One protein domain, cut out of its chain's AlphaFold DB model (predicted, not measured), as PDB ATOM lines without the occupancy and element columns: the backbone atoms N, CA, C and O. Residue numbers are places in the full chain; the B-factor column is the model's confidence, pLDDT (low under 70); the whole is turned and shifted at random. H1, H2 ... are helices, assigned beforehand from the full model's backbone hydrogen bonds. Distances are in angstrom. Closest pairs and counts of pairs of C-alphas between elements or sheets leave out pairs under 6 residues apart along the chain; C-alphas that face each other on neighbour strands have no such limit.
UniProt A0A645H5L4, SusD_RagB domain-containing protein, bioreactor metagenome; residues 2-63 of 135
ATOM      1  N   ALA A   2      15.964 -35.865 -30.867       91.19
ATOM      2  CA  ALA A   2      15.866 -34.602 -30.113       91.19
ATOM      3  C   ALA A   2      14.769 -34.608 -29.023       91.19
ATOM      4  O   ALA A   2      15.035 -34.243 -27.885       91.19
ATOM      5  N   GLN A   3      13.567 -35.110 -29.333       94.38
ATOM      6  CA  GLN A   3      12.467 -35.242 -28.361       94.38
ATOM      7  C   GLN A   3      12.789 -36.221 -27.219       94.38
ATOM      8  O   GLN A   3      12.527 -35.930 -26.060       94.38
ATOM      9  N   VAL A   4      13.421 -37.358 -27.528       96.06
ATOM     10  CA  VAL A   4      13.916 -38.299 -26.509       96.06
ATOM     11  C   VAL A   4      14.906 -37.604 -25.568       96.06
ATOM     12  O   VAL A   4      14.808 -37.743 -24.352       96.06
ATOM     13  N   ASN A   5      15.820 -36.798 -26.109       97.25
ATOM     14  CA  ASN A   5      16.771 -36.052 -25.294       97.25
ATOM     15  C   ASN A   5      16.095 -34.986 -24.420       97.25
ATOM     16  O   ASN A   5      16.548 -34.778 -23.300       97.25
ATOM     17  N   GLN A   6      14.986 -34.372 -24.851       97.44
ATOM     18  CA  GLN A   6      14.206 -33.475 -23.982       97.44
ATOM     19  C   GLN A   6      13.682 -34.208 -22.739       97.44
ATOM     20  O   GLN A   6      13.811 -33.693 -21.626       97.44
ATOM     21  N   ILE A   7      13.167 -35.429 -22.909       97.12
ATOM     22  CA  ILE A   7      12.709 -36.265 -21.791       97.12
ATOM     23  C   ILE A   7      13.878 -36.645 -20.880       97.12
ATOM     24  O   ILE A   7      13.808 -36.410 -19.673       97.12
ATOM     25  N   ARG A   8      14.987 -37.138 -21.445       97.88
ATOM     26  CA  ARG A   8      16.181 -37.528 -20.672       97.88
ATOM     27  C   ARG A   8      16.790 -36.351 -19.913       97.88
ATOM     28  O   ARG A   8      17.160 -36.500 -18.751       97.88
ATOM     29  N   LYS A   9      16.847 -35.169 -20.532       97.69
ATOM     30  CA  LYS A   9      17.311 -33.928 -19.899       97.69
ATOM     31  C   LYS A   9      16.415 -33.528 -18.731       97.69
ATOM     32  O   LYS A   9      16.930 -33.180 -17.673       97.69
ATOM     33  N   ARG A  10      15.089 -33.614 -18.896       97.94
ATOM     34  CA  ARG A  10      14.132 -33.361 -17.809       97.94
ATOM     35  C   ARG A  10      14.295 -34.374 -16.682       97.94
ATOM     36  O   ARG A  10      14.322 -33.971 -15.525       97.94
ATOM     37  N   ALA A  11      14.432 -35.660 -16.999       97.50
ATOM     38  CA  ALA A  11      14.614 -36.719 -16.009       97.50
ATOM     39  C   ALA A  11      15.917 -36.548 -15.202       97.50
ATOM     40  O   ALA A  11      15.925 -36.801 -14.002       97.50
ATOM     41  N   ALA A  12      16.984 -36.038 -15.825       97.31
ATOM     42  CA  ALA A  12      18.279 -35.795 -15.186       97.31
ATOM     43  C   ALA A  12      18.338 -34.556 -14.267       97.31
ATOM     44  O   ALA A  12      19.396 -34.276 -13.700       97.31
ATOM     45  N   LEU A  13      17.256 -33.778 -14.132       97.31
ATOM     46  CA  LEU A  13      17.267 -32.578 -13.292       97.31
ATOM     47  C   LEU A  13      17.514 -32.924 -11.809       97.31
ATOM     48  O   LEU A  13      16.945 -33.898 -11.315       97.31
ATOM     49  N   PRO A  14      18.267 -32.091 -11.056       95.44
ATOM     50  CA  PRO A  14      18.569 -32.344  -9.643       95.44
ATOM     51  C   PRO A  14      17.340 -32.521  -8.743       95.44
ATOM     52  O   PRO A  14      17.431 -33.182  -7.715       95.44
ATOM     53  N   VAL A  15      16.195 -31.947  -9.130       95.94
ATOM     54  CA  VAL A  15      14.919 -32.085  -8.408       95.94
ATOM     55  C   VAL A  15      14.395 -33.527  -8.387       95.94
ATOM     56  O   VAL A  15      13.677 -33.893  -7.466       95.94
ATOM     57  N   ASN A  16      14.783 -34.361  -9.357       96.06
ATOM     58  CA  ASN A  16      14.366 -35.765  -9.424       96.06
ATOM     59  C   ASN A  16      15.321 -36.707  -8.672       96.06
ATOM     60  O   ASN A  16      15.089 -37.915  -8.629       96.06
ATOM     61  N   VAL A  17      16.420 -36.187  -8.116       96.06
ATOM     62  CA  VAL A  17      17.368 -36.985  -7.336       96.06
ATOM     63  C   VAL A  17      16.800 -37.168  -5.937       96.06
ATOM     64  O   VAL A  17      16.699 -36.208  -5.172       96.06
ATOM     65  N   VAL A  18      16.457 -38.410  -5.593       96.75
ATOM     66  CA  VAL A  18      16.066 -38.755  -4.224       96.75
ATOM     67  C   VAL A  18      17.308 -38.683  -3.341       96.75
ATOM     68  O   VAL A  18      18.375 -39.190  -3.698       96.75
ATOM     69  N   LYS A  19      17.169 -38.018  -2.197       97.25
ATOM     70  CA  LYS A  19      18.247 -37.792  -1.235       97.25
ATOM     71  C   LYS A  19      17.903 -38.428   0.106       97.25
ATOM     72  O   LYS A  19      16.727 -38.518   0.454       97.25
ATOM     73  N   LEU A  20      18.930 -38.862   0.826       97.12
ATOM     74  CA  LEU A  20      18.829 -39.265   2.227       97.12
ATOM     75  C   LEU A  20      18.643 -38.027   3.121       97.12
ATOM     76  O   LEU A  20      18.736 -36.888   2.656       97.12
ATOM     77  N   GLU A  21      18.392 -38.247   4.412       96.56
ATOM     78  CA  GLU A  21      18.192 -37.169   5.396       96.56
ATOM     79  C   GLU A  21      19.392 -36.213   5.490       96.56
ATOM     80  O   GLU A  21      19.216 -35.016   5.706       96.56
ATOM     81  N   ASP A  22      20.607 -36.717   5.259       96.12
ATOM     82  CA  ASP A  22      21.852 -35.939   5.253       96.12
ATOM     83  C   ASP A  22      22.096 -35.155   3.944       96.12
ATOM     84  O   ASP A  22      23.105 -34.463   3.796       96.12
ATOM     85  N   GLY A  23      21.175 -35.252   2.980       95.12
ATOM     86  CA  GLY A  23      21.242 -34.578   1.687       95.12
ATOM     87  C   GLY A  23      22.078 -35.291   0.620       95.12
ATOM     88  O   GLY A  23      22.144 -34.797  -0.515       95.12
ATOM     89  N   THR A  24      22.686 -36.440   0.925       97.06
ATOM     90  CA  THR A  24      23.415 -37.243  -0.065       97.06
ATOM     91  C   THR A  24      22.450 -37.960  -1.020       97.06
ATOM     92  O   THR A  24      21.330 -38.301  -0.630       97.06
ATOM     93  N   PRO A  25      22.817 -38.180  -2.300       97.75
ATOM     94  CA  PRO A  25      21.986 -38.959  -3.216       97.75
ATOM     95  C   PRO A  25      21.772 -40.393  -2.709       97.75
ATOM     96  O   PRO A  25      22.731 -41.080  -2.375       97.75
ATOM     97  N   ALA A  26      20.526 -40.873  -2.727       97.56
ATOM     98  CA  ALA A  26      20.167 -42.211  -2.241       97.56
ATOM     99  C   ALA A  26      20.672 -43.362  -3.140       97.56
ATOM    100  O   ALA A  26      20.604 -44.531  -2.765       97.56
ATOM    101  N   ALA A  27      21.153 -43.043  -4.342       96.94
ATOM    102  CA  ALA A  27      21.683 -43.986  -5.317       96.94
ATOM    103  C   ALA A  27      22.657 -43.282  -6.278       96.94
ATOM    104  O   ALA A  27      22.802 -42.059  -6.275       96.94
ATOM    105  N   ASN A  28      23.285 -44.062  -7.157       96.12
ATOM    106  CA  ASN A  28      24.094 -43.537  -8.254       96.12
ATOM    107  C   ASN A  28      23.194 -43.169  -9.445       96.12
ATOM    108  O   ASN A  28      22.780 -44.036 -10.215       96.12
ATOM    109  N   TYR A  29      22.904 -41.879  -9.608       95.44
ATOM    110  CA  TYR A  29      22.070 -41.375 -10.703       95.44
ATOM    111  C   TYR A  29      22.920 -41.053 -11.936       95.44
ATOM    112  O   TYR A  29      23.726 -40.124 -11.921       95.44
ATOM    113  N   LEU A  30      22.716 -41.793 -13.032       95.12
ATOM    114  CA  LEU A  30      23.376 -41.538 -14.315       95.12
ATOM    115  C   LEU A  30      22.359 -41.506 -15.458       95.12
ATOM    116  O   LEU A  30      22.083 -42.514 -16.105       95.12
ATOM    117  N   ILE A  31      21.829 -40.317 -15.733       95.81
ATOM    118  CA  ILE A  31      20.926 -40.059 -16.859       95.81
ATOM    119  C   ILE A  31      21.588 -38.999 -17.737       95.81
ATOM    120  O   ILE A  31      21.936 -37.919 -17.264       95.81
ATOM    121  N   LYS A  32      21.819 -39.317 -19.013       95.94
ATOM    122  CA  LYS A  32      22.489 -38.428 -19.975       95.94
ATOM    123  C   LYS A  32      21.799 -38.474 -21.321       95.94
ATOM    124  O   LYS A  32      21.382 -39.542 -21.754       95.94
ATOM    125  N   GLU A  33      21.720 -37.345 -22.004       97.00
ATOM    126  CA  GLU A  33      21.245 -37.286 -23.386       97.00
ATOM    127  C   GLU A  33      22.035 -38.246 -24.290       97.00
ATOM    128  O   GLU A  33      23.227 -38.480 -24.074       97.00
ATOM    129  N   TYR A  34      21.382 -38.808 -25.309       95.94
ATOM    130  CA  TYR A  34      22.108 -39.542 -26.340       95.94
ATOM    131  C   TYR A  34      22.994 -38.548 -27.104       95.94
ATOM    132  O   TYR A  34      22.456 -37.559 -27.621       95.94
ATOM    133  N   PRO A  35      24.320 -38.775 -27.194       95.69
ATOM    134  CA  PRO A  35      25.195 -37.885 -27.945       95.69
ATOM    135  C   PRO A  35      24.844 -37.946 -29.434       95.69
ATOM    136  O   PRO A  35      24.388 -38.979 -29.920       95.69
ATOM    137  N   ALA A  36      25.100 -36.867 -30.177       93.56
ATOM    138  CA  ALA A  36      24.821 -36.819 -31.617       93.56
ATOM    139  C   ALA A  36      25.576 -37.899 -32.420       93.56
ATOM    140  O   ALA A  36      25.142 -38.285 -33.498       93.56
ATOM    141  N   THR A  37      26.681 -38.417 -31.873       94.75
ATOM    142  CA  THR A  37      27.463 -39.532 -32.428       94.75
ATOM    143  C   THR A  37      26.854 -40.912 -32.163       94.75
ATOM    144  O   THR A  37      27.348 -41.910 -32.680       94.75
ATOM    145  N   HIS A  38      25.803 -41.008 -31.345       94.56
ATOM    146  CA  HIS A  38      25.155 -42.278 -31.036       94.56
ATOM    147  C   HIS A  38      24.429 -42.832 -32.268       94.56
ATOM    148  O   HIS A  38      23.705 -42.104 -32.947       94.56
ATOM    149  N   ALA A  39      24.516 -44.146 -32.496       94.50
ATOM    150  CA  ALA A  39      23.905 -44.809 -33.653       94.50
ATOM    151  C   ALA A  39      22.386 -44.579 -33.771       94.50
ATOM    152  O   ALA A  39      21.842 -44.603 -34.860       94.50
ATOM    153  N   ALA A  40      21.691 -44.271 -32.673       93.88
ATOM    154  CA  ALA A  40      20.267 -43.908 -32.695       93.88
ATOM    155  C   ALA A  40      19.932 -42.665 -33.554       93.88
ATOM    156  O   ALA A  40      18.759 -42.415 -33.822       93.88
ATOM    157  N   PHE A  41      20.922 -41.863 -33.959       93.88
ATOM    158  CA  PHE A  41      20.729 -40.740 -34.881       93.88
ATOM    159  C   PHE A  41      20.873 -41.127 -36.359       93.88
ATOM    160  O   PHE A  41      20.371 -40.397 -37.210       93.88
ATOM    161  N   THR A  42      21.527 -42.249 -36.670       94.25
ATOM    162  CA  THR A  42      21.854 -42.661 -38.047       94.25
ATOM    163  C   THR A  42      21.251 -44.009 -38.439       94.25
ATOM    164  O   THR A  42      20.994 -44.235 -39.617       94.25
ATOM    165  N   ASP A  43      20.970 -44.878 -37.470       96.69
ATOM    166  CA  ASP A  43      20.385 -46.201 -37.654       96.69
ATOM    167  C   ASP A  43      18.943 -46.251 -37.130       96.69
ATOM    168  O   ASP A  43      18.647 -45.930 -35.969       96.69
ATOM    169  N   LYS A  44      18.026 -46.668 -38.006       95.88
ATOM    170  CA  LYS A  44      16.587 -46.683 -37.727       95.88
ATOM    171  C   LYS A  44      16.230 -47.668 -36.616       95.88
ATOM    172  O   LYS A  44      15.412 -47.335 -35.755       95.88
ATOM    173  N   ASP A  45      16.833 -48.851 -36.605       96.00
ATOM    174  CA  ASP A  45      16.485 -49.899 -35.646       96.00
ATOM    175  C   ASP A  45      16.980 -49.547 -34.242       96.00
ATOM    176  O   ASP A  45      16.252 -49.713 -33.257       96.00
ATOM    177  N   MET A  46      18.176 -48.970 -34.135       96.06
ATOM    178  CA  MET A  46      18.706 -48.419 -32.890       96.06
ATOM    179  C   MET A  46      17.901 -47.211 -32.413       96.06
ATOM    180  O   MET A  46      17.655 -47.090 -31.212       96.06
ATOM    181  N   CYS A  47      17.430 -46.352 -33.322       96.75
ATOM    182  CA  CYS A  47      16.521 -45.257 -32.980       96.75
ATOM    183  C   CYS A  47      15.221 -45.786 -32.359       96.75
ATOM    184  O   CYS A  47      14.815 -45.338 -31.284       96.75
ATOM    185  N   ILE A  48      14.599 -46.795 -32.978       96.44
ATOM    186  CA  ILE A  48      13.376 -47.420 -32.460       96.44
ATOM    187  C   ILE A  48      13.635 -48.059 -31.091       96.44
ATOM    188  O   ILE A  48      12.841 -47.854 -30.173       96.44
ATOM    189  N   LYS A  49      14.746 -48.784 -30.911       95.50
ATOM    190  CA  LYS A  49      15.118 -49.367 -29.609       95.50
ATOM    191  C   LYS A  49      15.280 -48.299 -28.526       95.50
ATOM    192  O   LYS A  49      14.726 -48.466 -27.442       95.50
ATOM    193  N   ALA A  50      15.967 -47.196 -28.826       96.44
ATOM    194  CA  ALA A  50      16.130 -46.082 -27.893       96.44
ATOM    195  C   ALA A  50      14.773 -45.473 -27.502       96.44
ATOM    196  O   ALA A  50      14.472 -45.345 -26.318       96.44
ATOM    197  N   VAL A  51      13.902 -45.194 -28.478       97.12
ATOM    198  CA  VAL A  51      12.547 -44.672 -28.221       97.12
ATOM    199  C   VAL A  51      11.726 -45.631 -27.350       97.12
ATOM    200  O   VAL A  51      11.063 -45.198 -26.408       97.12
ATOM    201  N   ARG A  52      11.763 -46.938 -27.638       97.06
ATOM    202  CA  ARG A  52      11.030 -47.953 -26.863       97.06
ATOM    203  C   ARG A  52      11.553 -48.080 -25.431       97.06
ATOM    204  O   ARG A  52      10.747 -48.295 -24.527       97.06
ATOM    205  N   MET A  53      12.865 -47.938 -25.228       96.25
ATOM    206  CA  MET A  53      13.477 -47.951 -23.898       96.25
ATOM    207  C   MET A  53      13.033 -46.745 -23.070       96.25
ATOM    208  O   MET A  53      12.558 -46.927 -21.953       96.25
ATOM    209  N   GLU A  54      13.094 -45.533 -23.628       97.75
ATOM    210  CA  GLU A  54      12.629 -44.333 -22.918       97.75
ATOM    211  C   GLU A  54      11.154 -44.414 -22.562       97.75
ATOM    212  O   GLU A  54      10.776 -44.122 -21.435       97.75
ATOM    213  N   ARG A  55      10.311 -44.881 -23.487       97.81
ATOM    214  CA  ARG A  55       8.882 -45.044 -23.212       97.81
ATOM    215  C   ARG A  55       8.613 -46.075 -22.110       97.81
ATOM    216  O   ARG A  55       7.678 -45.894 -21.339       97.81
ATOM    217  N   LYS A  56       9.425 -47.138 -22.024       96.81
ATOM    218  CA  LYS A  56       9.350 -48.131 -20.941       96.81
ATOM    219  C   LYS A  56       9.702 -47.513 -19.587       96.81
ATOM    220  O   LYS A  56       9.040 -47.847 -18.614       96.81
ATOM    221  N   LEU A  57      10.742 -46.680 -19.526       96.69
ATOM    222  CA  LEU A  57      11.185 -46.042 -18.283       96.69
ATOM    223  C   LEU A  57      10.222 -44.942 -17.831       96.69
ATOM    224  O   LEU A  57       9.848 -44.908 -16.667       96.69
ATOM    225  N   GLU A  58       9.821 -44.073 -18.757       97.56
ATOM    226  CA  GLU A  58       9.000 -42.895 -18.469       97.56
ATOM    227  C   GLU A  58       7.585 -43.264 -18.017       97.56
ATOM    228  O   GLU A  58       7.074 -42.630 -17.109       97.56
ATOM    229  N   LEU A  59       6.970 -44.286 -18.625       97.94
ATOM    230  CA  LEU A  59       5.568 -44.669 -18.384       97.94
ATOM    231  C   LEU A  59       5.448 -45.985 -17.602       97.94
ATOM    232  O   LEU A  59       4.480 -46.747 -17.755       97.94
ATOM    233  N   ALA A  60       6.484 -46.322 -16.836       97.06
ATOM    234  CA  ALA A  60       6.494 -47.521 -16.015       97.06
ATOM    235  C   ALA A  60       5.343 -47.467 -14.998       97.06
ATOM    236  O   ALA A  60       5.095 -46.440 -14.385       97.06
ATOM    237  N   MET A  61       4.661 -48.599 -14.797       97.06
ATOM    238  CA  MET A  61       3.530 -48.730 -13.861       97.06
ATOM    239  C   MET A  61       2.253 -47.944 -14.229       97.06
ATOM    240  O   MET A  61       1.298 -47.958 -13.461       97.06
ATOM    241  N   GLU A  62       2.164 -47.363 -15.430       97.88
ATOM    242  CA  GLU A  62       0.991 -46.588 -15.887       97.88
ATOM    243  C   GLU A  62       0.075 -47.355 -16.865       97.88
ATOM    244  O   GLU A  62      -0.674 -46.775 -17.653       97.88
ATOM    245  N   GLY A  63       0.166 -48.689 -16.894       96.56
ATOM    246  CA  GLY A  63      -0.695 -49.544 -17.729       96.56
ATOM    247  C   GLY A  63      -0.410 -49.507 -19.240       96.56
ATOM    248  O   GLY A  63      -1.060 -50.209 -20.008       96.56
TER     249      GLY A  63
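Overview. This is residues 2 to 63 of the 135 residues of the protein "SusD_RagB domain-containing protein" of bioreactor metagenome (UniProt A0A645H5L4). Two helices, H1 and H2, run the same way side by side at a shallow tilt, joined by one long loop. That loop, residues 12 to 43, runs on past the end of H1, turns round near Asp 22 and folds back along the length of H1 to reach the first residue of H2. The printed part has 62 residues with two named helices, H1 then H2, and no named strand; the class is all helix, though under half of the residues, 25 of 62, are in named elements. The whole is loose, with a radius of gyration of the C-alphas of 14.0 A, and flat, spanning 44 by 31 by 16 A.

Along the chain. H1 is residues 2 to 11, 14.3 A from first to last C-alpha, and begins with C-alpha 2 at (15.866, -34.602, -30.113). In the stretch after it, C-alpha 22 is at (21.852, -35.939, 5.253). H2, the longest helix, is residues 44 to 58, 21.0 A from first to last C-alpha, and ends with C-alpha 58 at (9.000, -42.895, -18.469).

Arrangement. H1 and H2 only just touch, with 3 pairs of C-alphas within 8 A. The closest C-alphas of the two are those of Val 4 and Val 51, 6.7 A apart. H2 touches H1 with residues 51 to 54 alone. Their lines stand at a shallow tilt of 28 degrees, and they run the same way, 12.1 A centre to centre. In H1 and H2 every O i to N i+4 pair is within hydrogen-bond range.

Size, cuts and confidence. The two C-alphas farthest apart are those of Asp 22 and Lys 44, at 44.6 A. The link from H1 to H2 is long, with 32 residues. The printed part has no cut. Its mean pLDDT is 96.3, and no printed residue is under 70.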